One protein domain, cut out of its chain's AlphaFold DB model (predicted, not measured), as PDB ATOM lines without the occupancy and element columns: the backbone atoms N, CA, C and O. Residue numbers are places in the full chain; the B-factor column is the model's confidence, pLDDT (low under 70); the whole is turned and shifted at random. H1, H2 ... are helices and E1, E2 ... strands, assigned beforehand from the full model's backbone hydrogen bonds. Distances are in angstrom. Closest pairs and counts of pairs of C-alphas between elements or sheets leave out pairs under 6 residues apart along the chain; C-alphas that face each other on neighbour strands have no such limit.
ATOM      1  N   VAL A  35      44.118 -43.092  36.146       72.06
ATOM      2  CA  VAL A  35      44.534 -42.061  35.200       72.06
ATOM      3  C   VAL A  35      45.601 -42.611  34.267       72.06
ATOM      4  O   VAL A  35      46.636 -43.103  34.717       72.06
ATOM      5  N   CYS A  36      45.359 -42.502  32.962       75.56
ATOM      6  CA  CYS A  36      46.305 -42.889  31.924       75.56
ATOM      7  C   CYS A  36      46.892 -41.653  31.237       75.56
ATOM      8  O   CYS A  36      46.174 -40.879  30.605       75.56
ATOM      9  N   TYR A  37      48.208 -41.483  31.329       78.12
ATOM     10  CA  TYR A  37      48.897 -40.269  30.911       78.12
ATOM     11  C   TYR A  37      50.029 -40.554  29.925       78.12
ATOM     12  O   TYR A  37      50.822 -41.467  30.127       78.12
ATOM     13  N   ASP A  38      50.123 -39.745  28.874       79.56
ATOM     14  CA  ASP A  38      51.256 -39.694  27.951       79.56
ATOM     15  C   ASP A  38      52.325 -38.745  28.521       79.56
ATOM     16  O   ASP A  38      52.148 -37.522  28.545       79.56
ATOM     17  N   LEU A  39      53.441 -39.310  28.983       77.31
ATOM     18  CA  LEU A  39      54.584 -38.587  29.545       77.31
ATOM     19  C   LEU A  39      55.300 -37.710  28.511       77.31
ATOM     20  O   LEU A  39      55.882 -36.689  28.889       77.31
ATOM     21  N   THR A  40      55.254 -38.083  27.231       76.25
ATOM     22  CA  THR A  40      55.922 -37.367  26.139       76.25
ATOM     23  C   THR A  40      55.175 -36.080  25.823       76.25
ATOM     24  O   THR A  40      55.759 -34.995  25.830       76.25
ATOM     25  N   LYS A  41      53.862 -36.179  25.590       75.38
ATOM     26  CA  LYS A  41      53.025 -35.025  25.214       75.38
ATOM     27  C   LYS A  41      52.409 -34.292  26.388       75.38
ATOM     28  O   LYS A  41      51.871 -33.200  26.212       75.38
ATOM     29  N   ARG A  42      52.522 -34.864  27.583       76.44
ATOM     30  CA  ARG A  42      51.926 -34.350  28.812       76.44
ATOM     31  C   ARG A  42      50.404 -34.237  28.752       76.44
ATOM     32  O   ARG A  42      49.824 -33.281  29.263       76.44
ATOM     33  N   THR A  43      49.766 -35.224  28.135       74.44
ATOM     34  CA  THR A  43      48.315 -35.266  27.914       74.44
ATOM     35  C   THR A  43      47.731 -36.586  28.383       74.44
ATOM     36  O   THR A  43      48.368 -37.628  28.272       74.44
ATOM     37  N   LEU A  44      46.492 -36.563  28.853       74.62
ATOM     38  CA  LEU A  44      45.752 -37.774  29.191       74.62
ATOM     39  C   LEU A  44      45.318 -38.530  27.925       74.62
ATOM     40  O   LEU A  44      45.013 -37.920  26.896       74.62
ATOM     41  N   ILE A  45      45.292 -39.860  28.004       78.06
ATOM     42  CA  ILE A  45      44.881 -40.737  26.903       78.06
ATOM     43  C   ILE A  45      43.409 -41.115  27.118       78.06
ATOM     44  O   ILE A  45      43.123 -41.718  28.145       78.06
ATOM     45  N   PRO A  46      42.488 -40.810  26.183       77.69
ATOM     46  CA  PRO A  46      41.060 -41.059  26.382       77.69
ATOM     47  C   PRO A  46      40.720 -42.546  26.553       77.69
ATOM     48  O   PRO A  46      41.114 -43.378  25.725       77.69
ATOM     49  N   LEU A  47      39.934 -42.872  27.576       80.62
ATOM     50  CA  LEU A  47      39.309 -44.177  27.760       80.62
ATOM     51  C   LEU A  47      38.075 -44.308  26.859       80.62
ATOM     52  O   LEU A  47      37.374 -43.352  26.549       80.62
ATOM     53  N   SER A  48      37.809 -45.533  26.426       83.75
ATOM     54  CA  SER A  48      36.670 -45.900  25.574       83.75
ATOM     55  C   SER A  48      35.801 -46.996  26.192       83.75
ATOM     56  O   SER A  48      34.597 -47.051  25.941       83.75
ATOM     57  N   LEU A  49      36.387 -47.848  27.041       86.94
ATOM     58  CA  LEU A  49      35.687 -48.906  27.765       86.94
ATOM     59  C   LEU A  49      36.333 -49.127  29.131       86.94
ATOM     60  O   LEU A  49      37.550 -49.315  29.196       86.94
ATOM     61  N   ALA A  50      35.504 -49.221  30.167       87.12
ATOM     62  CA  ALA A  50      35.851 -49.840  31.438       87.12
ATOM     63  C   ALA A  50      34.949 -51.051  31.680       87.12
ATOM     64  O   ALA A  50      33.733 -50.909  31.807       87.12
ATOM     65  N   LYS A  51      35.535 -52.246  31.746       91.44
ATOM     66  CA  LYS A  51      34.808 -53.490  31.997       91.44
ATOM     67  C   LYS A  51      35.294 -54.156  33.275       91.44
ATOM     68  O   LYS A  51      36.451 -54.562  33.359       91.44
ATOM     69  N   TYR A  52      34.384 -54.324  34.224       92.06
ATOM     70  CA  TYR A  52      34.589 -55.090  35.443       92.06
ATOM     71  C   TYR A  52      33.997 -56.488  35.290       92.06
ATOM     72  O   TYR A  52      32.816 -56.640  34.978       92.06
ATOM     73  N   SER A  53      34.807 -57.496  35.586       95.62
ATOM     74  CA  SER A  53      34.376 -58.875  35.793       95.62
ATOM     75  C   SER A  53      34.743 -59.278  37.218       95.62
ATOM     76  O   SER A  53      35.917 -59.501  37.514       95.62
ATOM     77  N   ALA A  54      33.757 -59.333  38.109       95.44
ATOM     78  CA  ALA A  54      33.941 -59.704  39.506       95.44
ATOM     79  C   ALA A  54      33.483 -61.148  39.738       95.44
ATOM     80  O   ALA A  54      32.325 -61.470  39.496       95.44
ATOM     81  N   LYS A  55      34.373 -62.008  40.235       96.00
ATOM     82  CA  LYS A  55      34.061 -63.371  40.670       96.00
ATOM     83  C   LYS A  55      34.130 -63.453  42.188       96.00
ATOM     84  O   LYS A  55      35.182 -63.235  42.786       96.00
ATOM     85  N   ILE A  56      33.005 -63.753  42.812       94.12
ATOM     86  CA  ILE A  56      32.851 -63.855  44.256       94.12
ATOM     87  C   ILE A  56      32.932 -65.319  44.644       94.12
ATOM     88  O   ILE A  56      32.170 -66.146  44.150       94.12
ATOM     89  N   LEU A  57      33.851 -65.594  45.554       88.94
ATOM     90  CA  LEU A  57      34.070 -66.884  46.180       88.94
ATOM     91  C   LEU A  57      33.861 -66.736  47.694       88.94
ATOM     92  O   LEU A  57      33.764 -65.617  48.206       88.94
ATOM     93  N   PRO A  58      33.794 -67.836  48.458       80.38
ATOM     94  CA  PRO A  58      33.757 -67.754  49.914       80.38
ATOM     95  C   PRO A  58      34.897 -66.883  50.475       80.38
ATOM     96  O   PRO A  58      36.068 -67.179  50.253       80.38
ATOM     97  N   GLY A  59      34.544 -65.806  51.183       76.56
ATOM     98  CA  GLY A  59      35.476 -64.897  51.867       76.56
ATOM     99  C   GLY A  59      36.206 -63.875  50.980       76.56
ATOM    100  O   GLY A  59      36.809 -62.940  51.508       76.56
ATOM    101  N   LEU A  60      36.157 -63.993  49.648       87.25
ATOM    102  CA  LEU A  60      36.894 -63.091  48.753       87.25
ATOM    103  C   LEU A  60      36.189 -62.808  47.426       87.25
ATOM    104  O   LEU A  60      35.335 -63.553  46.956       87.25
ATOM    105  N   CYS A  61      36.612 -61.729  46.782       92.44
ATOM    106  CA  CYS A  61      36.222 -61.353  45.435       92.44
ATOM    107  C   CYS A  61      37.474 -61.146  44.581       92.44
ATOM    108  O   CYS A  61      38.384 -60.410  44.964       92.44
ATOM    109  N   ILE A  62      37.512 -61.795  43.421       94.50
ATOM    110  CA  ILE A  62      38.514 -61.581  42.379       94.50
ATOM    111  C   ILE A  62      37.905 -60.620  41.368       94.50
ATOM    112  O   ILE A  62      36.865 -60.913  40.783       94.50
ATOM    113  N   VAL A  63      38.546 -59.484  41.142       92.75
ATOM    114  CA  VAL A  63      38.082 -58.479  40.190       92.75
ATOM    115  C   VAL A  63      39.083 -58.369  39.058       92.75
ATOM    116  O   VAL A  63      40.247 -58.034  39.277       92.75
ATOM    117  N   GLN A  64      38.611 -58.600  37.838       93.81
ATOM    118  CA  GLN A  64      39.336 -58.268  36.623       93.81
ATOM    119  C   GLN A  64      38.764 -56.976  36.032       93.81
ATOM    120  O   GLN A  64      37.587 -56.912  35.687       93.81
ATOM    121  N   LEU A  65      39.610 -55.957  35.898       90.88
ATOM    122  CA  LEU A  65      39.287 -54.674  35.285       90.88
ATOM    123  C   LEU A  65      40.002 -54.555  33.937       90.88
ATOM    124  O   LEU A  65      41.229 -54.497  33.883       90.88
ATOM    125  N   GLU A  66      39.240 -54.519  32.847       92.38
ATOM    126  CA  GLU A  66      39.735 -54.264  31.495       92.38
ATOM    127  C   GLU A  66      39.432 -52.822  31.080       92.38
ATOM    128  O   GLU A  66      38.282 -52.388  31.078       92.38
ATOM    129  N   LEU A  67      40.477 -52.099  30.689       88.50
ATOM    130  CA  LEU A  67      40.433 -50.704  30.276       88.50
ATOM    131  C   LEU A  67      40.932 -50.590  28.845       88.50
ATOM    132  O   LEU A  67      42.029 -51.060  28.535       88.50
ATOM    133  N   ARG A  68      40.149 -49.967  27.965       89.50
ATOM    134  CA  ARG A  68      40.547 -49.728  26.571       89.50
ATOM    135  C   ARG A  68      40.690 -48.246  26.313       89.50
ATOM    136  O   ARG A  68      39.720 -47.508  26.462       89.50
ATOM    137  N   TYR A  69      41.856 -47.844  25.840       85.44
ATOM    138  CA  TYR A  69      42.187 -46.462  25.526       85.44
ATOM    139  C   TYR A  69      42.286 -46.259  24.013       85.44
ATOM    140  O   TYR A  69      42.811 -47.120  23.294       85.44
ATOM    141  N   SER A  70      41.802 -45.111  23.538       80.69
ATOM    142  CA  SER A  70      41.988 -44.678  22.152       80.69
ATOM    143  C   SER A  70      43.304 -43.915  22.027       80.69
ATOM    144  O   SER A  70      43.542 -42.919  22.709       80.69
ATOM    145  N   THR A  71      44.165 -44.382  21.124       78.94
ATOM    146  CA  THR A  71      45.416 -43.703  20.755       78.94
ATOM    147  C   THR A  71      45.357 -43.167  19.323       78.94
ATOM    148  O   THR A  71      46.386 -42.817  18.757       78.94
ATOM    149  N   ASP A  72      44.158 -43.057  18.740       75.31
ATOM    150  CA  ASP A  72      43.946 -42.744  17.314       75.31
ATOM    151  C   ASP A  72      44.355 -41.310  16.933       75.31
ATOM    152  O   ASP A  72      44.411 -40.947  15.761       75.31
ATOM    153  N   LYS A  73      44.616 -40.464  17.936       71.81
ATOM    154  CA  LYS A  73      45.126 -39.095  17.772       71.81
ATOM    155  C   LYS A  73      46.638 -38.996  18.009       71.81
ATOM    156  O   LYS A  73      47.188 -37.894  18.008       71.81
ATOM    157  N   GLN A  74      47.316 -40.120  18.249       75.31
ATOM    158  CA  GLN A  74      48.731 -40.163  18.601       75.31
ATOM    159  C   GLN A  74      49.554 -40.683  17.430       75.31
ATOM    160  O   GLN A  74      49.449 -41.846  17.069       75.31
ATOM    161  N   ASN A  75      50.411 -39.822  16.874       79.94
ATOM    162  CA  ASN A  75      51.264 -40.130  15.717       79.94
ATOM    163  C   ASN A  75      52.729 -40.442  16.078       79.94
ATOM    164  O   ASN A  75      53.516 -40.778  15.200       79.94
ATOM    165  N   GLU A  76      53.093 -40.340  17.355       81.50
ATOM    166  CA  GLU A  76      54.439 -40.603  17.876       81.50
ATOM    167  C   GLU A  76      54.388 -41.729  18.919       81.50
ATOM    168  O   GLU A  76      53.316 -41.974  19.481       81.50
ATOM    169  N   PRO A  77      55.510 -42.425  19.186       81.31
ATOM    170  CA  PRO A  77      55.586 -43.377  20.286       81.31
ATOM    171  C   PRO A  77      55.193 -42.748  21.628       81.31
ATOM    172  O   PRO A  77      55.600 -41.630  21.944       81.31
ATOM    173  N   ILE A  78      54.413 -43.487  22.410       80.81
ATOM    174  CA  ILE A  78      53.840 -43.036  23.679       80.81
ATOM    175  C   ILE A  78      54.627 -43.670  24.825       80.81
ATOM    176  O   ILE A  78      54.737 -44.897  24.899       80.81
ATOM    177  N   ASP A  79      55.111 -42.837  25.744       82.38
ATOM    178  CA  ASP A  79      55.568 -43.280  27.059       82.38
ATOM    179  C   ASP A  79      54.428 -43.061  28.049       82.38
ATOM    180  O   ASP A  79      54.039 -41.936  28.348       82.38
ATOM    181  N   LEU A  80      53.845 -44.150  28.524       82.25
ATOM    182  CA  LEU A  80      52.641 -44.140  29.331       82.25
ATOM    183  C   LEU A  80      52.985 -44.169  30.816       82.25
ATOM    184  O   LEU A  80      53.801 -44.974  31.253       82.25
ATOM    185  N   GLU A  81      52.316 -43.339  31.606       82.06
ATOM    186  CA  GLU A  81      52.219 -43.492  33.051       82.06
ATOM    187  C   GLU A  81      50.766 -43.748  33.436       82.06
ATOM    188  O   GLU A  81      49.868 -42.968  33.132       82.06
ATOM    189  N   TYR A  82      50.552 -44.865  34.118       80.56
ATOM    190  CA  TYR A  82      49.272 -45.268  34.647       80.56
ATOM    191  C   TYR A  82      49.252 -45.102  36.156       80.56
ATOM    192  O   TYR A  82      50.035 -45.741  36.859       80.56
ATOM    193  N   VAL A  83      48.360 -44.260  36.660       77.81
ATOM    194  CA  VAL A  83      48.203 -44.010  38.091       77.81
ATOM    195  C   VAL A  83      46.891 -44.593  38.549       77.81
ATOM    196  O   VAL A  83      45.839 -44.210  38.047       77.81
ATOM    197  N   PHE A  84      46.954 -45.506  39.510       77.88
ATOM    198  CA  PHE A  84      45.763 -46.142  40.027       77.88
ATOM    199  C   PHE A  84      45.780 -46.378  41.525       77.88
ATOM    200  O   PHE A  84      46.837 -46.464  42.144       77.88
ATOM    201  N   SER A  85      44.601 -46.544  42.101       72.38
ATOM    202  CA  SER A  85      44.440 -47.041  43.463       72.38
ATOM    203  C   SER A  85      43.437 -48.188  43.494       72.38
ATOM    204  O   SER A  85      42.577 -48.327  42.628       72.38
ATOM    205  N   ILE A  86      43.593 -49.062  44.481       70.88
ATOM    206  CA  ILE A  86      42.675 -50.172  44.739       70.88
ATOM    207  C   ILE A  86      42.237 -50.118  46.196       70.88
ATOM    208  O   ILE A  86      42.823 -49.392  47.002       70.88
ATOM    209  N   ASN A  87      41.234 -50.926  46.539       68.56
ATOM    210  CA  ASN A  87      40.799 -51.103  47.917       68.56
ATOM    211  C   ASN A  87      41.986 -51.337  48.861       68.56
ATOM    212  O   ASN A  87      42.914 -52.081  48.546       68.56
ATOM    213  N   LYS A  88      41.951 -50.716  50.044       67.38
ATOM    214  CA  LYS A  88      43.036 -50.770  51.042       67.38
ATOM    215  C   LYS A  88      43.420 -52.204  51.433       67.38
ATOM    216  O   LYS A  88      44.583 -52.467  51.722       67.38
ATOM    217  N   ASN A  89      42.444 -53.110  51.416       72.62
ATOM    218  CA  ASN A  89      42.614 -54.527  51.735       72.62
ATOM    219  C   ASN A  89      42.718 -55.412  50.480       72.62
ATOM    220  O   ASN A  89      42.624 -56.631  50.585       72.62
ATOM    221  N   ALA A  90      42.879 -54.814  49.298       80.81
ATOM    222  CA  ALA A  90      43.019 -55.534  48.045       80.81
ATOM    223  C   ALA A  90      44.491 -55.714  47.648       80.81
ATOM    224  O   ALA A  90      45.346 -54.862  47.900       80.81
ATOM    225  N   ALA A  91      44.777 -56.814  46.958       82.00
ATOM    226  CA  ALA A  91      46.094 -57.131  46.423       82.00
ATOM    227  C   ALA A  91      46.019 -57.282  44.901       82.00
ATOM    228  O   ALA A  91      45.173 -58.013  44.397       82.00
ATOM    229  N   VAL A  92      46.912 -56.606  44.169       81.56
ATOM    230  CA  VAL A  92      47.035 -56.783  42.711       81.56
ATOM    231  C   VAL A  92      47.720 -58.117  42.451       81.56
ATOM    232  O   VAL A  92      48.826 -58.336  42.940       81.56
ATOM    233  N   THR A  93      47.089 -58.980  41.663       82.50
ATOM    234  CA  THR A  93      47.621 -60.295  41.278       82.50
ATOM    235  C   THR A  93      48.147 -60.309  39.851       82.50
ATOM    236  O   THR A  93      49.011 -61.120  39.519       82.50
ATOM    237  N   LYS A  94      47.659 -59.404  38.995       85.25
ATOM    238  CA  LYS A  94      48.009 -59.391  37.574       85.25
ATOM    239  C   LYS A  94      47.894 -57.998  36.978       85.25
ATOM    240  O   LYS A  94      46.953 -57.259  37.261       85.25
ATOM    241  N   MET A  95      48.815 -57.691  36.071       84.12
ATOM    242  CA  MET A  95      48.701 -56.560  35.160       84.12
ATOM    243  C   MET A  95      49.162 -56.978  33.767       84.12
ATOM    244  O   MET A  95      50.233 -57.565  33.610       84.12
ATOM    245  N   ILE A  96      48.358 -56.676  32.751       86.94
ATOM    246  CA  ILE A  96      48.701 -56.902  31.347       86.94
ATOM    247  C   ILE A  96      48.471 -55.612  30.579       86.94
ATOM    248  O   ILE A  96      47.394 -55.032  30.653       86.94
ATOM    249  N   VAL A  97      49.460 -55.209  29.791       85.94
ATOM    250  CA  VAL A  97      49.327 -54.119  28.823       85.94
ATOM    251  C   VAL A  97      49.433 -54.721  27.434       85.94
ATOM    252  O   VAL A  97      50.438 -55.333  27.079       85.94
ATOM    253  N   LYS A  98      48.372 -54.598  26.644       87.44
ATOM    254  CA  LYS A  98      48.305 -55.105  25.278       87.44
ATOM    255  C   LYS A  98      48.169 -53.941  24.311       87.44
ATOM    256  O   LYS A  98      47.297 -53.093  24.477       87.44
ATOM    257  N   GLN A  99      48.975 -53.968  23.258       84.06
ATOM    258  CA  GLN A  99      48.869 -53.029  22.155       84.06
ATOM    259  C   GLN A  99      49.077 -53.747  20.819       84.06
ATOM    260  O   GLN A  99      50.159 -54.252  20.516       84.06
ATOM    261  N   GLY A 100      48.020 -53.834  20.008       76.81
ATOM    262  CA  GLY A 100      48.027 -54.672  18.806       76.81
ATOM    263  C   GLY A 100      48.360 -56.140  19.129       76.81
ATOM    264  O   GLY A 100      47.599 -56.812  19.828       76.81
ATOM    265  N   GLN A 101      49.492 -56.639  18.617       76.25
ATOM    266  CA  GLN A 101      49.998 -57.995  18.893       76.25
ATOM    267  C   GLN A 101      50.926 -58.061  20.117       76.25
ATOM    268  O   GLN A 101      51.107 -59.138  20.686       76.25
ATOM    269  N   THR A 102      51.487 -56.929  20.546       76.81
ATOM    270  CA  THR A 102      52.407 -56.865  21.682       76.81
ATOM    271  C   THR A 102      51.631 -57.024  22.986       76.81
ATOM    272  O   THR A 102      50.616 -56.359  23.199       76.81
ATOM    273  N   LYS A 103      52.109 -57.907  23.867       81.75
ATOM    274  CA  LYS A 103      51.617 -58.072  25.238       81.75
ATOM    275  C   LYS A 103      52.786 -57.924  26.202       81.75
ATOM    276  O   LYS A 103      53.765 -58.655  26.094       81.75
ATOM    277  N   VAL A 104      52.647 -57.013  27.150       78.19
ATOM    278  CA  VAL A 104      53.567 -56.806  28.264       78.19
ATOM    279  C   VAL A 104      52.892 -57.343  29.517       78.19
ATOM    280  O   VAL A 104      51.761 -56.965  29.825       78.19
ATOM    281  N   TYR A 105      53.573 -58.242  30.220       76.44
ATOM    282  CA  TYR A 105      53.105 -58.810  31.480       76.44
ATOM    283  C   TYR A 105      53.842 -58.128  32.630       76.44
ATOM    284  O   TYR A 105      55.071 -58.062  32.620       76.44
ATOM    285  N   GLY A 106      53.103 -57.631  33.619       68.38
ATOM    286  CA  GLY A 106      53.689 -57.178  34.875       68.38
ATOM    287  C   GLY A 106      54.168 -58.384  35.677       68.38
ATOM    288  O   GLY A 106      53.360 -59.235  36.043       68.38
ATOM    289  N   ILE A 107      55.472 -58.469  35.935       63.97
ATOM    290  CA  ILE A 107      56.062 -59.484  36.814       63.97
ATOM    291  C   ILE A 107      56.362 -58.811  38.149       63.97
ATOM    292  O   ILE A 107      57.087 -57.817  38.190       63.97
ATOM    293  N   VAL A 108      55.806 -59.346  39.236       61.94
ATOM    294  CA  VAL A 108      56.117 -58.878  40.590       61.94
ATOM    295  C   VAL A 108      57.534 -59.327  40.942       61.94
ATOM    296  O   VAL A 108      57.849 -60.514  40.857       61.94
ATOM    297  N   LYS A 109      58.386 -58.373  41.316       64.00
ATOM    298  CA  LYS A 109      59.784 -58.587  41.703       64.00
ATOM    299  C   LYS A 109      60.131 -57.760  42.937       64.00
ATOM    300  O   LYS A 109      59.380 -56.861  43.313       64.00
ATOM    301  N   GLU A 110      61.272 -58.075  43.545       69.25
ATOM    302  CA  GLU A 110      61.892 -57.230  44.568       69.25
ATOM    303  C   GLU A 110      62.178 -55.831  43.980       69.25
ATOM    304  O   GLU A 110      62.415 -55.682  42.776       69.25
ATOM    305  N   LYS A 111      62.039 -54.789  44.806       68.25
ATOM    306  CA  LYS A 111      61.885 -53.403  44.349       68.25
ATOM    307  C   LYS A 111      63.100 -52.890  43.574       68.25
ATOM    308  O   LYS A 111      62.921 -52.250  42.536       68.25
ATOM    309  N   GLU A 112      64.306 -53.141  44.077       74.50
ATOM    310  CA  GLU A 112      65.529 -52.626  43.455       74.50
ATOM    311  C   GLU A 112      65.843 -53.400  42.165       74.50
ATOM    312  O   GLU A 112      66.137 -52.792  41.134       74.50
ATOM    313  N   GLU A 113      65.629 -54.723  42.162       74.38
ATOM    314  CA  GLU A 113      65.801 -55.562  40.964       74.38
ATOM    315  C   GLU A 113      64.861 -55.140  39.814       74.38
ATOM    316  O   GLU A 113      65.261 -55.088  38.645       74.38
ATOM    317  N   ALA A 114      63.604 -54.812  40.133       71.06
ATOM    318  CA  ALA A 114      62.613 -54.379  39.146       71.06
ATOM    319  C   ALA A 114      63.013 -53.069  38.445       71.06
ATOM    320  O   ALA A 114      62.781 -52.903  37.243       71.06
ATOM    321  N   LYS A 115      63.615 -52.135  39.191       75.25
ATOM    322  CA  LYS A 115      63.998 -50.813  38.687       75.25
ATOM    323  C   LYS A 115      65.174 -50.889  37.713       75.25
ATOM    324  O   LYS A 115      65.112 -50.305  36.631       75.25
ATOM    325  N   GLU A 116      66.218 -51.640  38.058       79.06
ATOM    326  CA  GLU A 116      67.406 -51.785  37.207       79.06
ATOM    327  C   GLU A 116      67.069 -52.416  35.846       79.06
ATOM    328  O   GLU A 116      67.521 -51.941  34.800       79.06
ATOM    329  N   GLN A 117      66.224 -53.452  35.835       74.19
ATOM    330  CA  GLN A 117      65.800 -54.121  34.599       74.19
ATOM    331  C   GLN A 117      64.986 -53.202  33.682       74.19
ATOM    332  O   GLN A 117      65.145 -53.251  32.457       74.19
ATOM    333  N   TYR A 118      64.147 -52.335  34.253       73.50
ATOM    334  CA  TYR A 118      63.392 -51.342  33.493       73.50
ATOM    335  C   TYR A 118      64.318 -50.341  32.789       73.50
ATOM    336  O   TYR A 118      64.201 -50.141  31.576       73.50
ATOM    337  N   GLU A 119      65.276 -49.762  33.518       79.06
ATOM    338  CA  GLU A 119      66.226 -48.788  32.967       79.06
ATOM    339  C   GLU A 119      67.107 -49.400  31.864       79.06
ATOM    340  O   GLU A 119      67.388 -48.753  30.851       79.06
ATOM    341  N   GLN A 120      67.521 -50.660  32.023       79.00
ATOM    342  CA  GLN A 120      68.267 -51.387  30.994       79.00
ATOM    343  C   GLN A 120      67.424 -51.656  29.743       79.00
ATOM    344  O   GLN A 120      67.921 -51.502  28.627       79.00
ATOM    345  N   GLY A 121      66.156 -52.039  29.904       76.06
ATOM    346  CA  GLY A 121      65.274 -52.313  28.771       76.06
ATOM    347  C   GLY A 121      64.921 -51.064  27.959       76.06
ATOM    348  O   GLY A 121      64.926 -51.139  26.729       76.06
ATOM    349  N   LEU A 122      64.750 -49.907  28.614       72.88
ATOM    350  CA  LEU A 122      64.596 -48.617  27.928       72.88
ATOM    351  C   LEU A 122      65.802 -48.304  27.031       72.88
ATOM    352  O   LEU A 122      65.633 -47.963  25.860       72.88
ATOM    353  N   LYS A 123      67.025 -48.485  27.552       78.69
ATOM    354  CA  LYS A 123      68.271 -48.289  26.785       78.69
ATOM    355  C   LYS A 123      68.381 -49.229  25.579       78.69
ATOM    356  O   LYS A 123      69.062 -48.901  24.616       78.69
ATOM    357  N   GLN A 124      67.726 -50.389  25.633       75.88
ATOM    358  CA  GLN A 124      67.737 -51.404  24.576       75.88
ATOM    359  C   GLN A 124      66.586 -51.264  23.567       75.88
ATOM    360  O   GLN A 124      66.482 -52.102  22.672       75.88
ATOM    361  N   GLY A 125      65.710 -50.259  23.695       67.50
ATOM    362  CA  GLY A 125      64.566 -50.105  22.788       67.50
ATOM    363  C   GLY A 125      63.496 -51.192  22.947       67.50
ATOM    364  O   GLY A 125      62.818 -51.540  21.981       67.50
ATOM    365  N   LYS A 126      63.396 -51.797  24.138       70.31
ATOM    366  CA  LYS A 126      62.385 -52.811  24.455       70.31
ATOM    367  C   LYS A 126      61.216 -52.160  25.183       70.31
ATOM    368  O   LYS A 126      61.422 -51.367  26.096       70.31
ATOM    369  N   THR A 127      59.995 -52.581  24.860       61.16
ATOM    370  CA  THR A 127      58.811 -52.243  25.660       61.16
ATOM    371  C   THR A 127      58.954 -52.852  27.059       61.16
ATOM    372  O   THR A 127      58.947 -54.076  27.212       61.16
ATOM    373  N   THR A 128      59.090 -52.008  28.080       63.94
ATOM    374  CA  THR A 128      59.234 -52.400  29.491       63.94
ATOM    375  C   THR A 128      58.167 -51.750  30.362       63.94
ATOM    376  O   THR A 128      57.630 -50.703  30.008       63.94
ATOM    377  N   ALA A 129      57.859 -52.378  31.503       63.38
ATOM    378  CA  ALA A 129      56.940 -51.848  32.505       63.38
ATOM    379  C   ALA A 129      57.589 -51.823  33.899       63.38
ATOM    380  O   ALA A 129      58.310 -52.756  34.250       63.38
ATOM    381  N   TYR A 130      57.319 -50.784  34.693       66.06
ATOM    382  CA  TYR A 130      57.787 -50.650  36.082       66.06
ATOM    383  C   TYR A 130      56.686 -50.072  36.965       66.06
ATOM    384  O   TYR A 130      56.075 -49.077  36.582       66.06
ATOM    385  N   SER A 131      56.447 -50.683  38.132       69.06
ATOM    386  CA  SER A 131      55.450 -50.231  39.105       69.06
ATOM    387  C   SER A 131      56.106 -49.768  40.398       69.06
ATOM    388  O   SER A 131      56.935 -50.481  40.954       69.06
ATOM    389  N   GLU A 132      55.654 -48.641  40.942       69.62
ATOM    390  CA  GLU A 132      56.025 -48.197  42.286       69.62
ATOM    391  C   GLU A 132      54.818 -47.700  43.080       69.62
ATOM    392  O   GLU A 132      53.832 -47.209  42.526       69.62
ATOM    393  N   GLN A 133      54.901 -47.860  44.398       70.56
ATOM    394  CA  GLN A 133      53.999 -47.210  45.336       70.56
ATOM    395  C   GLN A 133      54.452 -45.765  45.529       70.56
ATOM    396  O   GLN A 133      55.654 -45.497  45.646       70.56
ATOM    397  N   ASP A 134      53.502 -44.837  45.564       71.81
ATOM    398  CA  ASP A 134      53.824 -43.439  45.795       71.81
ATOM    399  C   ASP A 134      54.405 -43.222  47.201       71.81
ATOM    400  O   ASP A 134      53.950 -43.814  48.181       71.81
ATOM    401  N   LYS A 135      55.425 -42.362  47.302       66.75
ATOM    402  CA  LYS A 135      56.118 -42.091  48.571       66.75
ATOM    403  C   LYS A 135      55.251 -41.324  49.565       66.75
ATOM    404  O   LYS A 135      55.398 -41.529  50.764       66.75
ATOM    405  N   ASN A 136      54.395 -40.432  49.067       61.59
ATOM    406  CA  ASN A 136      53.575 -39.559  49.901       61.59
ATOM    407  C   ASN A 136      52.168 -40.134  50.097       61.59
ATOM    408  O   ASN A 136      51.558 -39.901  51.135       61.59
ATOM    409  N   PHE A 137      51.673 -40.907  49.124       67.25
ATOM    410  CA  PHE A 137      50.326 -41.482  49.143       67.25
ATOM    411  C   PHE A 137      50.361 -42.992  48.867       67.25
ATOM    412  O   PHE A 137      50.125 -43.414  47.737       67.25
ATOM    413  N   PRO A 138      50.622 -43.836  49.881       65.56
ATOM    414  CA  PRO A 138      50.783 -45.286  49.720       65.56
ATOM    415  C   PRO A 138      49.621 -46.008  49.005       65.56
ATOM    416  O   PRO A 138      49.798 -47.080  48.431       65.56
ATOM    417  N   GLN A 139      48.416 -45.452  49.032       66.56
ATOM    418  CA  GLN A 139      47.246 -45.956  48.313       66.56
ATOM    419  C   GLN A 139      47.344 -45.792  46.784       66.56
ATOM    420  O   GLN A 139      46.643 -46.488  46.053       66.56
ATOM    421  N   ILE A 140      48.220 -44.906  46.304       74.00
ATOM    422  CA  ILE A 140      48.451 -44.622  44.890       74.00
ATOM    423  C   ILE A 140      49.602 -45.491  44.377       74.00
ATOM    424  O   ILE A 140      50.709 -45.506  44.920       74.00
ATOM    425  N   LYS A 141      49.339 -46.196  43.282       77.38
ATOM    426  CA  LYS A 141      50.298 -46.999  42.525       77.38
ATOM    427  C   LYS A 141      50.516 -46.356  41.165       77.38
ATOM    428  O   LYS A 141      49.581 -45.842  40.558       77.38
ATOM    429  N   ARG A 142      51.754 -46.390  40.684       79.31
ATOM    430  CA  ARG A 142      52.151 -45.815  39.394       79.31
ATOM    431  C   ARG A 142      52.836 -46.876  38.565       79.31
ATOM    432  O   ARG A 142      53.738 -47.532  39.078       79.31
ATOM    433  N   VAL A 143      52.437 -47.026  37.309       79.44
ATOM    434  CA  VAL A 143      53.050 -47.950  36.356       79.44
ATOM    435  C   VAL A 143      53.483 -47.192  35.119       79.44
ATOM    436  O   VAL A 143      52.658 -46.579  34.455       79.44
ATOM    437  N   LYS A 144      54.766 -47.264  34.776       79.75
ATOM    438  CA  LYS A 144      55.304 -46.662  33.554       79.75
ATOM    439  C   LYS A 144      55.494 -47.726  32.488       79.75
ATOM    440  O   LYS A 144      56.032 -48.783  32.805       79.75
ATOM    441  N   VAL A 145      55.069 -47.451  31.258       78.69
ATOM    442  CA  VAL A 145      55.224 -48.328  30.092       78.69
ATOM    443  C   VAL A 145      55.787 -47.516  28.935       78.69
ATOM    444  O   VAL A 145      55.119 -46.618  28.435       78.69
ATOM    445  N   GLY A 146      57.010 -47.822  28.514       77.56
ATOM    446  CA  GLY A 146      57.684 -47.066  27.457       77.56
ATOM    447  C   GLY A 146      57.431 -47.604  26.048       77.56
ATOM    448  O   GLY A 146      57.189 -48.800  25.866       77.56
ATOM    449  N   GLN A 147      57.592 -46.731  25.051       75.12
ATOM    450  CA  GLN A 147      57.695 -47.079  23.625       75.12
ATOM    451  C   GLN A 147      56.471 -47.804  23.045       75.12
ATOM    452  O   GLN A 147      56.593 -48.734  22.240       75.12
ATOM    453  N   LEU A 148      55.273 -47.379  23.437       77.62
ATOM    454  CA  LEU A 148      54.035 -47.864  22.836       77.62
ATOM    455  C   LEU A 148      53.858 -47.256  21.438       77.62
ATOM    456  O   LEU A 148      54.070 -46.064  21.230       77.62
ATOM    457  N   ALA A 149      53.466 -48.069  20.463       79.06
ATOM    458  CA  ALA A 149      53.273 -47.639  19.085       79.06
ATOM    459  C   ALA A 149      52.099 -46.641  18.951       79.06
ATOM    460  O   ALA A 149      51.058 -46.841  19.579       79.06
ATOM    461  N   PRO A 150      52.214 -45.610  18.097       80.81
ATOM    462  CA  PRO A 150      51.104 -44.709  17.784       80.81
ATOM    463  C   PRO A 150      49.935 -45.421  17.082       80.81
ATOM    464  O   PRO A 150      50.138 -46.445  16.423       80.81
ATOM    465  N   ASN A 151      48.725 -44.852  17.174       80.94
ATOM    466  CA  ASN A 151      47.519 -45.286  16.447       80.94
ATOM    467  C   ASN A 151      47.193 -46.787  16.578       80.94
ATOM    468  O   ASN A 151      46.773 -47.448  15.623       80.94
ATOM    469  N   LYS A 152      47.423 -47.357  17.763       83.88
ATOM    470  CA  LYS A 152      47.087 -48.748  18.079       83.88
ATOM    471  C   LYS A 152      46.254 -48.830  19.341       83.88
ATOM    472  O   LYS A 152      46.629 -48.275  20.373       83.88
ATOM    473  N   GLN A 153      45.186 -49.620  19.277       82.94
ATOM    474  CA  GLN A 153      44.338 -49.895  20.430       82.94
ATOM    475  C   GLN A 153      45.187 -50.349  21.622       82.94
ATOM    476  O   GLN A 153      45.900 -51.355  21.543       82.94
ATOM    477  N   LEU A 154      45.097 -49.581  22.703       87.31
ATOM    478  CA  LEU A 154      45.768 -49.843  23.962       87.31
ATOM    479  C   LEU A 154      44.751 -50.456  24.921       87.31
ATOM    480  O   LEU A 154      43.677 -49.903  25.141       87.31
ATOM    481  N   MET A 155      45.093 -51.602  25.491       90.19
ATOM    482  CA  MET A 155      44.267 -52.288  26.472       90.19
ATOM    483  C   MET A 155      45.100 -52.587  27.707       90.19
ATOM    484  O   MET A 155      46.171 -53.186  27.605       90.19
ATOM    485  N   ILE A 156      44.598 -52.192  28.869       87.81
ATOM    486  CA  ILE A 156      45.207 -52.482  30.160       87.81
ATOM    487  C   ILE A 156      44.250 -53.385  30.932       87.81
ATOM    488  O   ILE A 156      43.068 -53.082  31.059       87.81
ATOM    489  N   THR A 157      44.751 -54.507  31.433       89.81
ATOM    490  CA  THR A 157      43.992 -55.430  32.276       89.81
ATOM    491  C   THR A 157      44.637 -55.492  33.647       89.81
ATOM    492  O   THR A 157      45.810 -55.851  33.750       89.81
ATOM    493  N   PHE A 158      43.862 -55.198  34.684       86.88
ATOM    494  CA  PHE A 158      44.221 -55.417  36.080       86.88
ATOM    495  C   PHE A 158      43.437 -56.590  36.636       86.88
ATOM    496  O   PHE A 158      42.262 -56.755  36.327       86.88
ATOM    497  N   GLU A 159      44.078 -57.372  37.489       89.88
ATOM    498  CA  GLU A 159      43.401 -58.314  38.367       89.88
ATOM    499  C   GLU A 159      43.813 -57.999  39.798       89.88
ATOM    500  O   GLU A 159      45.001 -57.804  40.088       89.88
ATOM    501  N   TYR A 160      42.829 -57.917  40.681       87.31
ATOM    502  CA  TYR A 160      43.064 -57.798  42.106       87.31
ATOM    503  C   TYR A 160      42.086 -58.663  42.889       87.31
ATOM    504  O   TYR A 160      40.966 -58.920  42.456       87.31
ATOM    505  N   ILE A 161      42.524 -59.102  44.060       89.88
ATOM    506  CA  ILE A 161      41.705 -59.845  45.013       89.88
ATOM    507  C   ILE A 161      41.403 -58.923  46.185       89.88
ATOM    508  O   ILE A 161      42.299 -58.222  46.649       89.88
ATOM    509  N   GLN A 162      40.164 -58.930  46.669       87.81
ATOM    510  CA  GLN A 162      39.741 -58.203  47.864       87.81
ATOM    511  C   GLN A 162      38.892 -59.093  48.783       87.81
ATOM    512  O   GLN A 162      38.152 -59.939  48.276       87.81
ATOM    513  N   PRO A 163      38.972 -58.928  50.115       86.69
ATOM    514  CA  PRO A 163      38.060 -59.602  51.031       86.69
ATOM    515  C   PRO A 163      36.633 -59.073  50.857       86.69
ATOM    516  O   PRO A 163      36.429 -57.933  50.434       86.69
ATOM    517  N   LEU A 164      35.647 -59.898  51.200       88.38
ATOM    518  CA  LEU A 164      34.255 -59.462  51.274       88.38
ATOM    519  C   LEU A 164      34.001 -58.721  52.591       88.38
ATOM    520  O   LEU A 164      34.457 -59.152  53.650       88.38
ATOM    521  N   GLU A 165      33.251 -57.622  52.547       87.69
ATOM    522  CA  GLU A 165      32.829 -56.927  53.764       87.69
ATOM    523  C   GLU A 165      31.526 -57.527  54.287       87.69
ATOM    524  O   GLU A 165      30.613 -57.821  53.517       87.69
ATOM    525  N   VAL A 166      31.404 -57.673  55.604       87.56
ATOM    526  CA  VAL A 166      30.136 -58.049  56.232       87.56
ATOM    527  C   VAL A 166      29.404 -56.777  56.632       87.56
ATOM    528  O   VAL A 166      29.927 -55.949  57.374       87.56
ATOM    529  N   PHE A 167      28.164 -56.626  56.182       84.19
ATOM    530  CA  PHE A 167      27.331 -55.473  56.487       84.19
ATOM    531  C   PHE A 167      26.065 -55.877  57.246       84.19
ATOM    532  O   PHE A 167      25.393 -56.855  56.903       84.19
ATOM    533  N   LEU A 168      25.759 -55.131  58.317       79.56
ATOM    534  CA  LEU A 168      24.648 -55.376  59.252       79.56
ATOM    535  C   LEU A 168      24.497 -56.841  59.683       79.56
ATOM    536  O   LEU A 168      23.392 -57.289  59.994       79.56
ATOM    537  N   ASN A 169      25.595 -57.598  59.720       84.38
ATOM    538  CA  ASN A 169      25.603 -59.019  60.051       84.38
ATOM    539  C   ASN A 169      24.690 -59.897  59.157       84.38
ATOM    540  O   ASN A 169      24.356 -61.021  59.526       84.38
ATOM    541  N   LYS A 170      24.262 -59.373  58.001       86.19
ATOM    542  CA  LYS A 170      23.219 -59.950  57.135       86.19
ATOM    543  C   LYS A 170      23.615 -60.007  55.672       86.19
ATOM    544  O   LYS A 170      23.097 -60.852  54.952       86.19
ATOM    545  N   PHE A 171      24.514 -59.132  55.239       89.31
ATOM    546  CA  PHE A 171      24.925 -59.046  53.850       89.31
ATOM    547  C   PHE A 171      26.426 -59.198  53.730       89.31
ATOM    548  O   PHE A 171      27.185 -58.640  54.521       89.31
ATOM    549  N   TRP A 172      26.837 -59.887  52.683       91.38
ATOM    550  CA  TRP A 172      28.105 -59.612  52.049       91.38
ATOM    551  C   TRP A 172      27.965 -58.345  51.219       91.38
ATOM    552  O   TRP A 172      27.002 -58.181  50.466       91.38
ATOM    553  N   LYS A 173      28.929 -57.447  51.373       90.50
ATOM    554  CA  LYS A 173      29.027 -56.188  50.657       90.50
ATOM    555  C   LYS A 173      30.288 -56.199  49.811       90.50
ATOM    556  O   LYS A 173      31.380 -56.510  50.287       90.50
ATOM    557  N   ILE A 174      30.117 -55.833  48.548       89.88
ATOM    558  CA  ILE A 174      31.212 -55.589  47.617       89.88
ATOM    559  C   ILE A 174      31.086 -54.180  47.105       89.88
ATOM    560  O   ILE A 174      30.010 -53.764  46.676       89.88
ATOM    561  N   GLU A 175      32.209 -53.482  47.105       86.06
ATOM    562  CA  GLU A 175      32.349 -52.205  46.436       86.06
ATOM    563  C   GLU A 175      33.354 -52.354  45.298       86.06
ATOM    564  O   GLU A 175      34.469 -52.851  45.493       86.06
ATOM    565  N   LEU A 176      32.931 -51.948  44.103       83.19
ATOM    566  CA  LEU A 176      33.808 -51.725  42.964       83.19
ATOM    567  C   LEU A 176      33.833 -50.223  42.720       83.19
ATOM    568  O   LEU A 176      32.801 -49.582  42.515       83.19
ATOM    569  N   PHE A 177      35.025 -49.655  42.776       74.06
ATOM    570  CA  PHE A 177      35.182 -48.224  42.581       74.06
ATOM    571  C   PHE A 177      35.035 -47.841  41.123       74.06
ATOM    572  O   PHE A 177      35.433 -48.634  40.267       74.06
ATOM    573  N   PRO A 178      34.525 -46.636  40.840       69.06
ATOM    574  CA  PRO A 178      34.466 -46.144  39.479       69.06
ATOM    575  C   PRO A 178      35.881 -45.967  38.920       69.06
ATOM    576  O   PRO A 178      36.818 -45.623  39.645       69.06
ATOM    577  N   VAL A 179      36.032 -46.186  37.614       68.19
ATOM    578  CA  VAL A 179      37.213 -45.724  36.883       68.19
ATOM    579  C   VAL A 179      37.002 -44.260  36.553       68.19
ATOM    580  O   VAL A 179      36.031 -43.900  35.895       68.19
ATOM    581  N   ILE A 180      37.921 -43.418  37.004       59.62
ATOM    582  CA  ILE A 180      37.893 -41.990  36.713       59.62
ATOM    583  C   ILE A 180      38.954 -41.728  35.653       59.62
ATOM    584  O   ILE A 180      40.137 -41.655  35.970       59.62
ATOM    585  N   ASP A 181      38.517 -41.627  34.400       49.66
ATOM    586  CA  ASP A 181      39.397 -41.348  33.260       49.66
ATOM    587  C   ASP A 181      39.772 -39.858  33.169       49.66
ATOM    588  O   ASP A 181      40.876 -39.505  32.763       49.66
ATOM    589  N   TYR A 182      38.878 -38.966  33.602       49.28
ATOM    590  CA  TYR A 182      39.061 -37.519  33.506       49.28
ATOM    591  C   TYR A 182      38.055 -36.762  34.395       49.28
ATOM    592  O   TYR A 182      37.001 -37.282  34.763       49.28
ATOM    593  N   ASN A 183      38.371 -35.500  34.696       45.50
ATOM    594  CA  ASN A 183      37.551 -34.617  35.519       45.50
ATOM    595  C   ASN A 183      36.182 -34.325  34.909       45.50
ATOM    596  O   ASN A 183      36.095 -33.803  33.802       45.50
ATOM    597  N   PHE A 184      35.141 -34.477  35.718       40.09
ATOM    598  CA  PHE A 184      33.956 -33.637  35.615       40.09
ATOM    599  C   PHE A 184      34.046 -32.583  36.733       40.09
ATOM    600  O   PHE A 184      34.463 -32.896  37.846       40.09
ATOM    601  N   VAL A 185      33.749 -31.320  36.427       40.56
ATOM    602  CA  VAL A 185      33.722 -30.208  37.390       40.56
ATOM    603  C   VAL A 185      32.270 -29.749  37.476       40.56
ATOM    604  O   VAL A 185      31.744 -29.192  36.516       40.56
ATOM    605  N   TYR A 186      31.591 -29.996  38.599       34.50
ATOM    606  CA  TYR A 186      30.233 -29.482  38.792       34.50
ATOM    607  C   TYR A 186      30.295 -28.060  39.371       34.50
ATOM    608  O   TYR A 186      30.586 -27.863  40.552       34.50
ATOM    609  N   GLY A 187      30.020 -27.055  38.538       41.66
ATOM    610  CA  GLY A 187      29.975 -25.644  38.944       41.66
ATOM    611  C   GLY A 187      31.350 -24.989  39.157       41.66
ATOM    612  O   GLY A 187      32.380 -25.510  38.754       41.66
ATOM    613  N   ASN A 188      31.381 -23.815  39.800       39.59
ATOM    614  CA  ASN A 188      32.601 -23.008  40.003       39.59
ATOM    615  C   ASN A 188      33.666 -23.639  40.936       39.59
ATOM    616  O   ASN A 188      34.697 -23.013  41.198       39.59
ATOM    617  N   ASN A 189      33.449 -24.854  41.449       46.28
ATOM    618  CA  ASN A 189      34.369 -25.520  42.368       46.28
ATOM    619  C   ASN A 189      35.342 -26.419  41.600       46.28
ATOM    620  O   ASN A 189      34.979 -27.497  41.152       46.28
ATOM    621  N   LYS A 190      36.602 -25.984  41.502       48.41
ATOM    622  CA  LYS A 190      37.723 -26.658  40.821       48.41
ATOM    623  C   LYS A 190      38.192 -27.963  41.502       48.41
ATOM    624  O   LYS A 190      39.395 -28.156  41.625       48.41
ATOM    625  N   GLN A 191      37.321 -28.842  41.992       48.94
ATOM    626  CA  GLN A 191      37.721 -30.105  42.638       48.94
ATOM    627  C   GLN A 191      37.513 -31.289  41.683       48.94
ATOM    628  O   GLN A 191      36.527 -31.316  40.951       48.94
ATOM    629  N   MET A 192      38.438 -32.260  41.664       51.09
ATOM    630  CA  MET A 192      38.240 -33.498  40.895       51.09
ATOM    631  C   MET A 192      37.104 -34.303  41.522       51.09
ATOM    632  O   MET A 192      37.154 -34.604  42.716       51.09
ATOM    633  N   ILE A 193      36.109 -34.694  40.730       48.56
ATOM    634  CA  ILE A 193      35.046 -35.565  41.230       48.56
ATOM    635  C   ILE A 193      35.611 -36.951  41.535       48.56
ATOM    636  O   ILE A 193      36.438 -37.477  40.797       48.56
ATOM    637  N   GLY A 194      35.183 -37.508  42.667       49.91
ATOM    638  CA  GLY A 194      35.657 -38.782  43.183       49.91
ATOM    639  C   GLY A 194      36.959 -38.687  43.970       49.91
ATOM    640  O   GLY A 194      37.327 -39.688  44.560       49.91
ATOM    641  N   ILE A 195      37.628 -37.525  44.050       57.03
ATOM    642  CA  ILE A 195      38.731 -37.296  45.000       57.03
ATOM    643  C   ILE A 195      38.324 -36.266  46.038       57.03
ATOM    644  O   ILE A 195      38.374 -35.055  45.820       57.03
ATOM    645  N   HIS A 196      37.945 -36.784  47.197       56.31
ATOM    646  CA  HIS A 196      37.495 -35.985  48.333       56.31
ATOM    647  C   HIS A 196      38.660 -35.525  49.212       56.31
ATOM    648  O   HIS A 196      38.546 -34.525  49.913       56.31
ATOM    649  N   ASP A 197      39.796 -36.218  49.135       61.06
ATOM    650  CA  ASP A 197      41.009 -35.844  49.854       61.06
ATOM    651  C   ASP A 197      41.722 -34.685  49.130       61.06
ATOM    652  O   ASP A 197      42.275 -34.849  48.037       61.06
ATOM    653  N   GLU A 198      41.701 -33.494  49.738       64.88
ATOM    654  CA  GLU A 198      42.319 -32.283  49.180       64.88
ATOM    655  C   GLU A 198      43.839 -32.423  48.975       64.88
ATOM    656  O   GLU A 198      44.392 -31.834  48.039       64.88
ATOM    657  N   GLN A 199      44.526 -33.234  49.790       66.12
ATOM    658  CA  GLN A 199      45.967 -33.456  49.659       66.12
ATOM    659  C   GLN A 199      46.273 -34.311  48.433       66.12
ATOM    660  O   GLN A 199      47.152 -33.961  47.636       66.12
ATOM    661  N   ILE A 200      45.518 -35.398  48.250       69.19
ATOM    662  CA  ILE A 200      45.606 -36.253  47.060       69.19
ATOM    663  C   ILE A 200      45.266 -35.435  45.813       69.19
ATOM    664  O   ILE A 200      46.001 -35.481  44.824       69.19
ATOM    665  N   TYR A 201      44.200 -34.635  45.870       70.38
ATOM    666  CA  TYR A 201      43.818 -33.739  44.782       70.38
ATOM    667  C   TYR A 201      44.964 -32.779  44.417       70.38
ATOM    668  O   TYR A 201      45.395 -32.724  43.262       70.38
ATOM    669  N   GLY A 202      45.512 -32.053  45.398       70.44
ATOM    670  CA  GLY A 202      46.598 -31.096  45.177       70.44
ATOM    671  C   GLY A 202      47.894 -31.756  44.695       70.44
ATOM    672  O   GLY A 202      48.676 -31.153  43.955       70.44
ATOM    673  N   TYR A 203      48.141 -33.004  45.086       74.81
ATOM    674  CA  TYR A 203      49.245 -33.809  44.577       74.81
ATOM    675  C   TYR A 203      49.071 -34.158  43.095       74.81
ATOM    676  O   TYR A 203      49.932 -33.820  42.280       74.81
ATOM    677  N   LEU A 204      47.942 -34.761  42.730       72.81
ATOM    678  CA  LEU A 204      47.665 -35.192  41.358       72.81
ATOM    679  C   LEU A 204      47.550 -34.013  40.395       72.81
ATOM    680  O   LEU A 204      48.044 -34.084  39.270       72.81
ATOM    681  N   ASN A 205      46.972 -32.898  40.847       71.81
ATOM    682  CA  ASN A 205      46.863 -31.697  40.029       71.81
ATOM    683  C   ASN A 205      48.239 -31.117  39.662       71.81
ATOM    684  O   ASN A 205      48.454 -30.679  38.530       71.81
ATOM    685  N   ARG A 206      49.205 -31.181  40.590       75.12
ATOM    686  CA  ARG A 206      50.600 -30.802  40.318       75.12
ATOM    687  C   ARG A 206      51.297 -31.769  39.364       75.12
ATOM    688  O   ARG A 206      52.132 -31.320  38.584       75.12
ATOM    689  N   LEU A 207      50.966 -33.059  39.427       71.19
ATOM    690  CA  LEU A 207      51.550 -34.072  38.552       71.19
ATOM    691  C   LEU A 207      51.070 -33.948  37.100       71.19
ATOM    692  O   LEU A 207      51.906 -33.918  36.200       71.19
ATOM    693  N   PHE A 208      49.756 -33.862  36.867       67.12
ATOM    694  CA  PHE A 208      49.186 -34.087  35.529       67.12
ATOM    695  C   PHE A 208      48.622 -32.846  34.827       67.12
ATOM    696  O   PHE A 208      48.354 -32.936  33.636       67.12
ATOM    697  N   ARG A 209      48.498 -31.689  35.506       60.75
ATOM    698  CA  ARG A 209      47.833 -30.467  34.988       60.75
ATOM    699  C   ARG A 209      46.466 -30.775  34.371       60.75
ATOM    700  O   ARG A 209      46.319 -30.931  33.163       60.75
ATOM    701  N   ILE A 210      45.462 -30.848  35.229       54.84
ATOM    702  CA  ILE A 210      44.178 -31.448  34.878       54.84
ATOM    703  C   ILE A 210      43.288 -30.405  34.196       54.84
ATOM    704  O   ILE A 210      43.131 -29.299  34.711       54.84
ATOM    705  N   GLN A 211      42.762 -30.739  33.017       52.91
ATOM    706  CA  GLN A 211      41.885 -29.879  32.211       52.91
ATOM    707  C   GLN A 211      40.449 -30.430  32.178       52.91
ATOM    708  O   GLN A 211      40.217 -31.577  32.564       52.91
ATOM    709  N   ASP A 212      39.505 -29.592  31.742       46.69
ATOM    710  CA  ASP A 212      38.066 -29.887  31.677       46.69
ATOM    711  C   ASP A 212      37.747 -31.020  30.676       46.69
ATOM    712  O   ASP A 212      38.368 -31.098  29.612       46.69
ATOM    713  N   PHE A 213      36.783 -31.895  31.001       48.31
ATOM    714  CA  PHE A 213      36.426 -33.064  30.182       48.31
ATOM    715  C   PHE A 213      34.972 -33.543  30.361       48.31
ATOM    716  O   PHE A 213      34.288 -33.182  31.319       48.31
ATOM    717  N   GLU A 214      34.527 -34.396  29.428       49.12
ATOM    718  CA  GLU A 214      33.233 -35.086  29.405       49.12
ATOM    719  C   GLU A 214      33.388 -36.611  29.361       49.12
ATOM    720  O   GLU A 214      34.078 -37.152  28.498       49.12
ATOM    721  N   PHE A 215      32.677 -37.324  30.234       57.22
ATOM    722  CA  PHE A 215      32.641 -38.784  30.216       57.22
ATOM    723  C   PHE A 215      32.077 -39.332  28.901       57.22
ATOM    724  O   PHE A 215      30.907 -39.137  28.583       57.22
ATOM    725  N   THR A 216      32.912 -40.050  28.149       64.50
ATOM    726  CA  THR A 216      32.574 -40.563  26.810       64.50
ATOM    727  C   THR A 216      32.767 -42.071  26.670       64.50
ATOM    728  O   THR A 216      32.582 -42.617  25.581       64.50
ATOM    729  N   PHE A 217      33.123 -42.767  27.752       74.31
ATOM    730  CA  PHE A 217      33.418 -44.194  27.709       74.31
ATOM    731  C   PHE A 217      32.242 -45.047  28.186       74.31
ATOM    732  O   PHE A 217      31.409 -44.618  28.978       74.31
ATOM    733  N   LYS A 218      32.180 -46.292  27.713       79.44
ATOM    734  CA  LYS A 218      31.176 -47.256  28.172       79.44
ATOM    735  C   LYS A 218      31.655 -47.960  29.439       79.44
ATOM    736  O   LYS A 218      32.784 -48.455  29.470       79.44
ATOM    737  N   GLN A 219      30.792 -48.072  30.444       82.06
ATOM    738  CA  GLN A 219      31.038 -48.897  31.625       82.06
ATOM    739  C   GLN A 219      30.232 -50.197  31.556       82.06
ATOM    740  O   GLN A 219      29.044 -50.194  31.243       82.06
ATOM    741  N   GLU A 220      30.891 -51.316  31.845       88.75
ATOM    742  CA  GLU A 220      30.278 -52.640  31.950       88.75
ATOM    743  C   GLU A 220      30.670 -53.265  33.291       88.75
ATOM    744  O   GLU A 220      31.846 -53.266  33.654       88.75
ATOM    745  N   ILE A 221      29.699 -53.813  34.023       91.31
ATOM    746  CA  ILE A 221      29.948 -54.571  35.254       91.31
ATOM    747  C   ILE A 221      29.222 -55.905  35.148       91.31
ATOM    748  O   ILE A 221      28.014 -55.946  34.915       91.31
ATOM    749  N   GLN A 222      29.977 -56.981  35.337       94.06
ATOM    750  CA  GLN A 222      29.478 -58.340  35.443       94.06
ATOM    751  C   GLN A 222      29.954 -58.937  36.766       94.06
ATOM    752  O   GLN A 222      31.134 -58.842  37.108       94.06
ATOM    753  N   VAL A 223      29.037 -59.562  37.500       95.56
ATOM    754  CA  VAL A 223      29.323 -60.213  38.777       95.56
ATOM    755  C   VAL A 223      28.890 -61.671  38.714       95.56
ATOM    756  O   VAL A 223      27.742 -61.973  38.411       95.56
ATOM    757  N   GLU A 224      29.810 -62.578  39.009       95.31
ATOM    758  CA  GLU A 224      29.558 -64.000  39.214       95.31
ATOM    759  C   GLU A 224      29.676 -64.303  40.708       95.31
ATOM    760  O   GLU A 224      30.712 -64.038  41.314       95.31
ATOM    761  N   ILE A 225      28.621 -64.847  41.306       93.56
ATOM    762  CA  ILE A 225      28.592 -65.284  42.700       93.56
ATOM    763  C   ILE A 225      28.620 -66.802  42.726       93.56
ATOM    764  O   ILE A 225      27.714 -67.428  42.189       93.56
ATOM    765  N   GLU A 226      29.635 -67.386  43.357       90.69
ATOM    766  CA  GLU A 226      29.780 -68.831  43.537       90.69
ATOM    767  C   GLU A 226      30.122 -69.107  45.008       90.69
ATOM    768  O   GLU A 226      31.259 -68.950  45.454       90.69
ATOM    769  N   ILE A 227      29.112 -69.469  45.800       86.94
ATOM    770  CA  ILE A 227      29.253 -69.708  47.243       86.94
ATOM    771  C   ILE A 227      28.741 -71.100  47.622       86.94
ATOM    772  O   ILE A 227      28.156 -71.801  46.814       86.94
ATOM    773  N   GLY A 228      28.998 -71.543  48.854       81.62
ATOM    774  CA  GLY A 228      28.624 -72.893  49.299       81.62
ATOM    775  C   GLY A 228      27.154 -73.058  49.688       81.62
ATOM    776  O   GLY A 228      26.748 -74.172  49.988       81.62
ATOM    777  N   SER A 229      26.374 -71.974  49.705       84.38
ATOM    778  CA  SER A 229      24.992 -71.959  50.191       84.38
ATOM    779  C   SER A 229      24.054 -71.217  49.238       84.38
ATOM    780  O   SER A 229      24.518 -70.373  48.466       84.38
ATOM    781  N   PRO A 230      22.742 -71.515  49.264       88.06
ATOM    782  CA  PRO A 230      21.768 -70.845  48.409       88.06
ATOM    783  C   PRO A 230      21.764 -69.338  48.649       88.06
ATOM    784  O   PRO A 230      21.666 -68.872  49.789       88.06
ATOM    785  N   ILE A 231      21.880 -68.572  47.568       89.62
ATOM    786  CA  ILE A 231      21.764 -67.115  47.616       89.62
ATOM    787  C   ILE A 231      20.289 -66.793  47.840       89.62
ATOM    788  O   ILE A 231      19.449 -67.278  47.091       89.62
ATOM    789  N   THR A 232      19.972 -65.989  48.856       88.12
ATOM    790  CA  THR A 232      18.586 -65.672  49.261       88.12
ATOM    791  C   THR A 232      18.210 -64.212  49.095       88.12
ATOM    792  O   THR A 232      17.029 -63.864  49.083       88.12
ATOM    793  N   PHE A 233      19.202 -63.353  48.884       89.69
ATOM    794  CA  PHE A 233      18.998 -61.945  48.593       89.69
ATOM    795  C   PHE A 233      20.154 -61.412  47.764       89.69
ATOM    796  O   PHE A 233      21.309 -61.748  48.021       89.69
ATOM    797  N   TRP A 234      19.857 -60.522  46.826       91.81
ATOM    798  CA  TRP A 234      20.844 -59.655  46.203       91.81
ATOM    799  C   TRP A 234      20.163 -58.367  45.742       91.81
ATOM    800  O   TRP A 234      19.065 -58.413  45.194       91.81
ATOM    801  N   LYS A 235      20.801 -57.221  45.975       91.56
ATOM    802  CA  LYS A 235      20.420 -55.916  45.422       91.56
ATOM    803  C   LYS A 235      21.655 -55.036  45.322       91.56
ATOM    804  O   LYS A 235      22.535 -55.083  46.183       91.56
ATOM    805  N   SER A 236      21.694 -54.183  44.308       91.19
ATOM    806  CA  SER A 236      22.632 -53.069  44.285       91.19
ATOM    807  C   SER A 236      21.878 -51.787  44.652       91.19
ATOM    808  O   SER A 236      20.906 -51.443  43.988       91.19
ATOM    809  N   PRO A 237      22.262 -51.088  45.735       88.12
ATOM    810  CA  PRO A 237      21.679 -49.788  46.068       88.12
ATOM    811  C   PRO A 237      22.139 -48.685  45.108       88.12
ATOM    812  O   PRO A 237      21.530 -47.619  45.055       88.12
ATOM    813  N   THR A 238      23.215 -48.926  44.354       86.06
ATOM    814  CA  THR A 238      23.782 -47.932  43.447       86.06
ATOM    815  C   THR A 238      23.494 -48.215  41.980       86.06
ATOM    816  O   THR A 238      23.473 -47.271  41.207       86.06
ATOM    817  N   HIS A 239      23.231 -49.443  41.552       89.19
ATOM    818  CA  HIS A 239      22.985 -49.749  40.142       89.19
ATOM    819  C   HIS A 239      21.777 -50.673  39.985       89.19
ATOM    820  O   HIS A 239      21.500 -51.514  40.833       89.19
ATOM    821  N   GLU A 240      21.054 -50.523  38.884       90.94
ATOM    822  CA  GLU A 240      20.003 -51.455  38.485       90.94
ATOM    823  C   GLU A 240      20.675 -52.666  37.806       90.94
ATOM    824  O   GLU A 240      21.550 -52.525  36.946       90.94
ATOM    825  N   LEU A 241      20.340 -53.875  38.252       90.88
ATOM    826  CA  LEU A 241      21.010 -55.119  37.868       90.88
ATOM    827  C   LEU A 241      19.985 -56.128  37.362       90.88
ATOM    828  O   LEU A 241      18.908 -56.250  37.937       90.88
ATOM    829  N   VAL A 242      20.374 -56.914  36.361       90.69
ATOM    830  CA  VAL A 242      19.602 -58.062  35.868       90.69
ATOM    831  C   VAL A 242      20.379 -59.356  36.079       90.69
ATOM    832  O   VAL A 242      21.605 -59.394  35.926       90.69
ATOM    833  N   SER A 243      19.670 -60.433  36.422       88.19
ATOM    834  CA  SER A 243      20.264 -61.768  36.465       88.19
ATOM    835  C   SER A 243      20.248 -62.418  35.083       88.19
ATOM    836  O   SER A 243      19.266 -62.351  34.350       88.19
ATOM    837  N   ILE A 244      21.364 -63.053  34.726       85.69
ATOM    838  CA  ILE A 244      21.548 -63.724  33.433       85.69
ATOM    839  C   ILE A 244      21.062 -65.179  33.500       85.69
ATOM    840  O   ILE A 244      20.622 -65.739  32.498       85.69
TER     841      ILE A 244
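What this domain is: This is residues 35 to 244 of the 588 residues of an uncharacterized protein of Paramecium tetraurelia (UniProt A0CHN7). A twisted sheet of six strands makes a wall, and a smaller sheet of four strands, E1, E4, E8 and E7, stands over its E6, E5 and E9 part, the two only partly face to face. H1 packs at E7 on the small sheet's face away from the wall, H2 grazes that sheet near E1 after a long loop, and the hairpin E10 and E11 and the strands E13 and E14 lie toward the other end. The 210 printed residues, with two named helices and fourteen named strands, run E1 to E6, H1, E7 to E11, H2, E12 to E14. The class is mostly strand; the whole is compact, with a radius of gyration of the C-alphas of 18.5 A and spans of 56 by 44 by 34 A.

How they stand to each other: E1, residues 35 to 38, is an edge strand of an antiparallel sheet in the order E1, E4 (residues 78 to 85), E8 (140 to 148), E7 (129 to 133). N 37 and O 81 are 2.9 A apart, N 82 and O 143 2.7 A. The mixed sheet runs E6 (102 to 105), E5 (91 to 99), E9 (154 to 163), E3 (60 to 69), E2 (47 to 57), E12 (218 to 226). E2 and E3 form a hairpin, with N 51 and O 66 2.8 A apart; E2 and E12 are parallel, with N 52 and O 220 2.8 A apart. Between the sheets, the closest C-alphas of E5 and E8 are those of Gln 99 and Leu 148, 7.3 A apart. H1, residues 111 to 123, is on the small sheet, two layers, a helix on one face, at a height over the sheet of 7.8 A. H2, residues 198 to 208, only grazes that sheet, with residues 200 to 208. In both helices every O i to N i+4 pair is within hydrogen-bond range. E9 runs on into E10, residues 165 to 167, at 59 degrees; E10 and E11, residues 171 to 176, form a hairpin, with N 167 and O 171 2.8 A apart. E13, residues 231 to 235, and E14, residues 241 to 243, pair with no named strand; E12 and E14 are near each other, with 7 pairs of C-alphas within 10 A.

Where its parts are: C-alpha 35, where E1 begins, is at (44.534, -42.061, 35.200). E2 is 29.7 A long, E3 29.1 A, E9 29.8 A, E12 26.5 A and H1 19.4 A. E14 ends with C-alpha 243 at (20.264, -61.768, 36.465).

The domain as a whole: The farthest C-alphas, Lys 123 and Thr 232, are 57.2 A apart. The printed part has no cut; the link E11 to H2, 21 residues, is long. The mean pLDDT of the printed part is 76.6; 52 residues are under 70, among them 178 to 200 and 208 to 216.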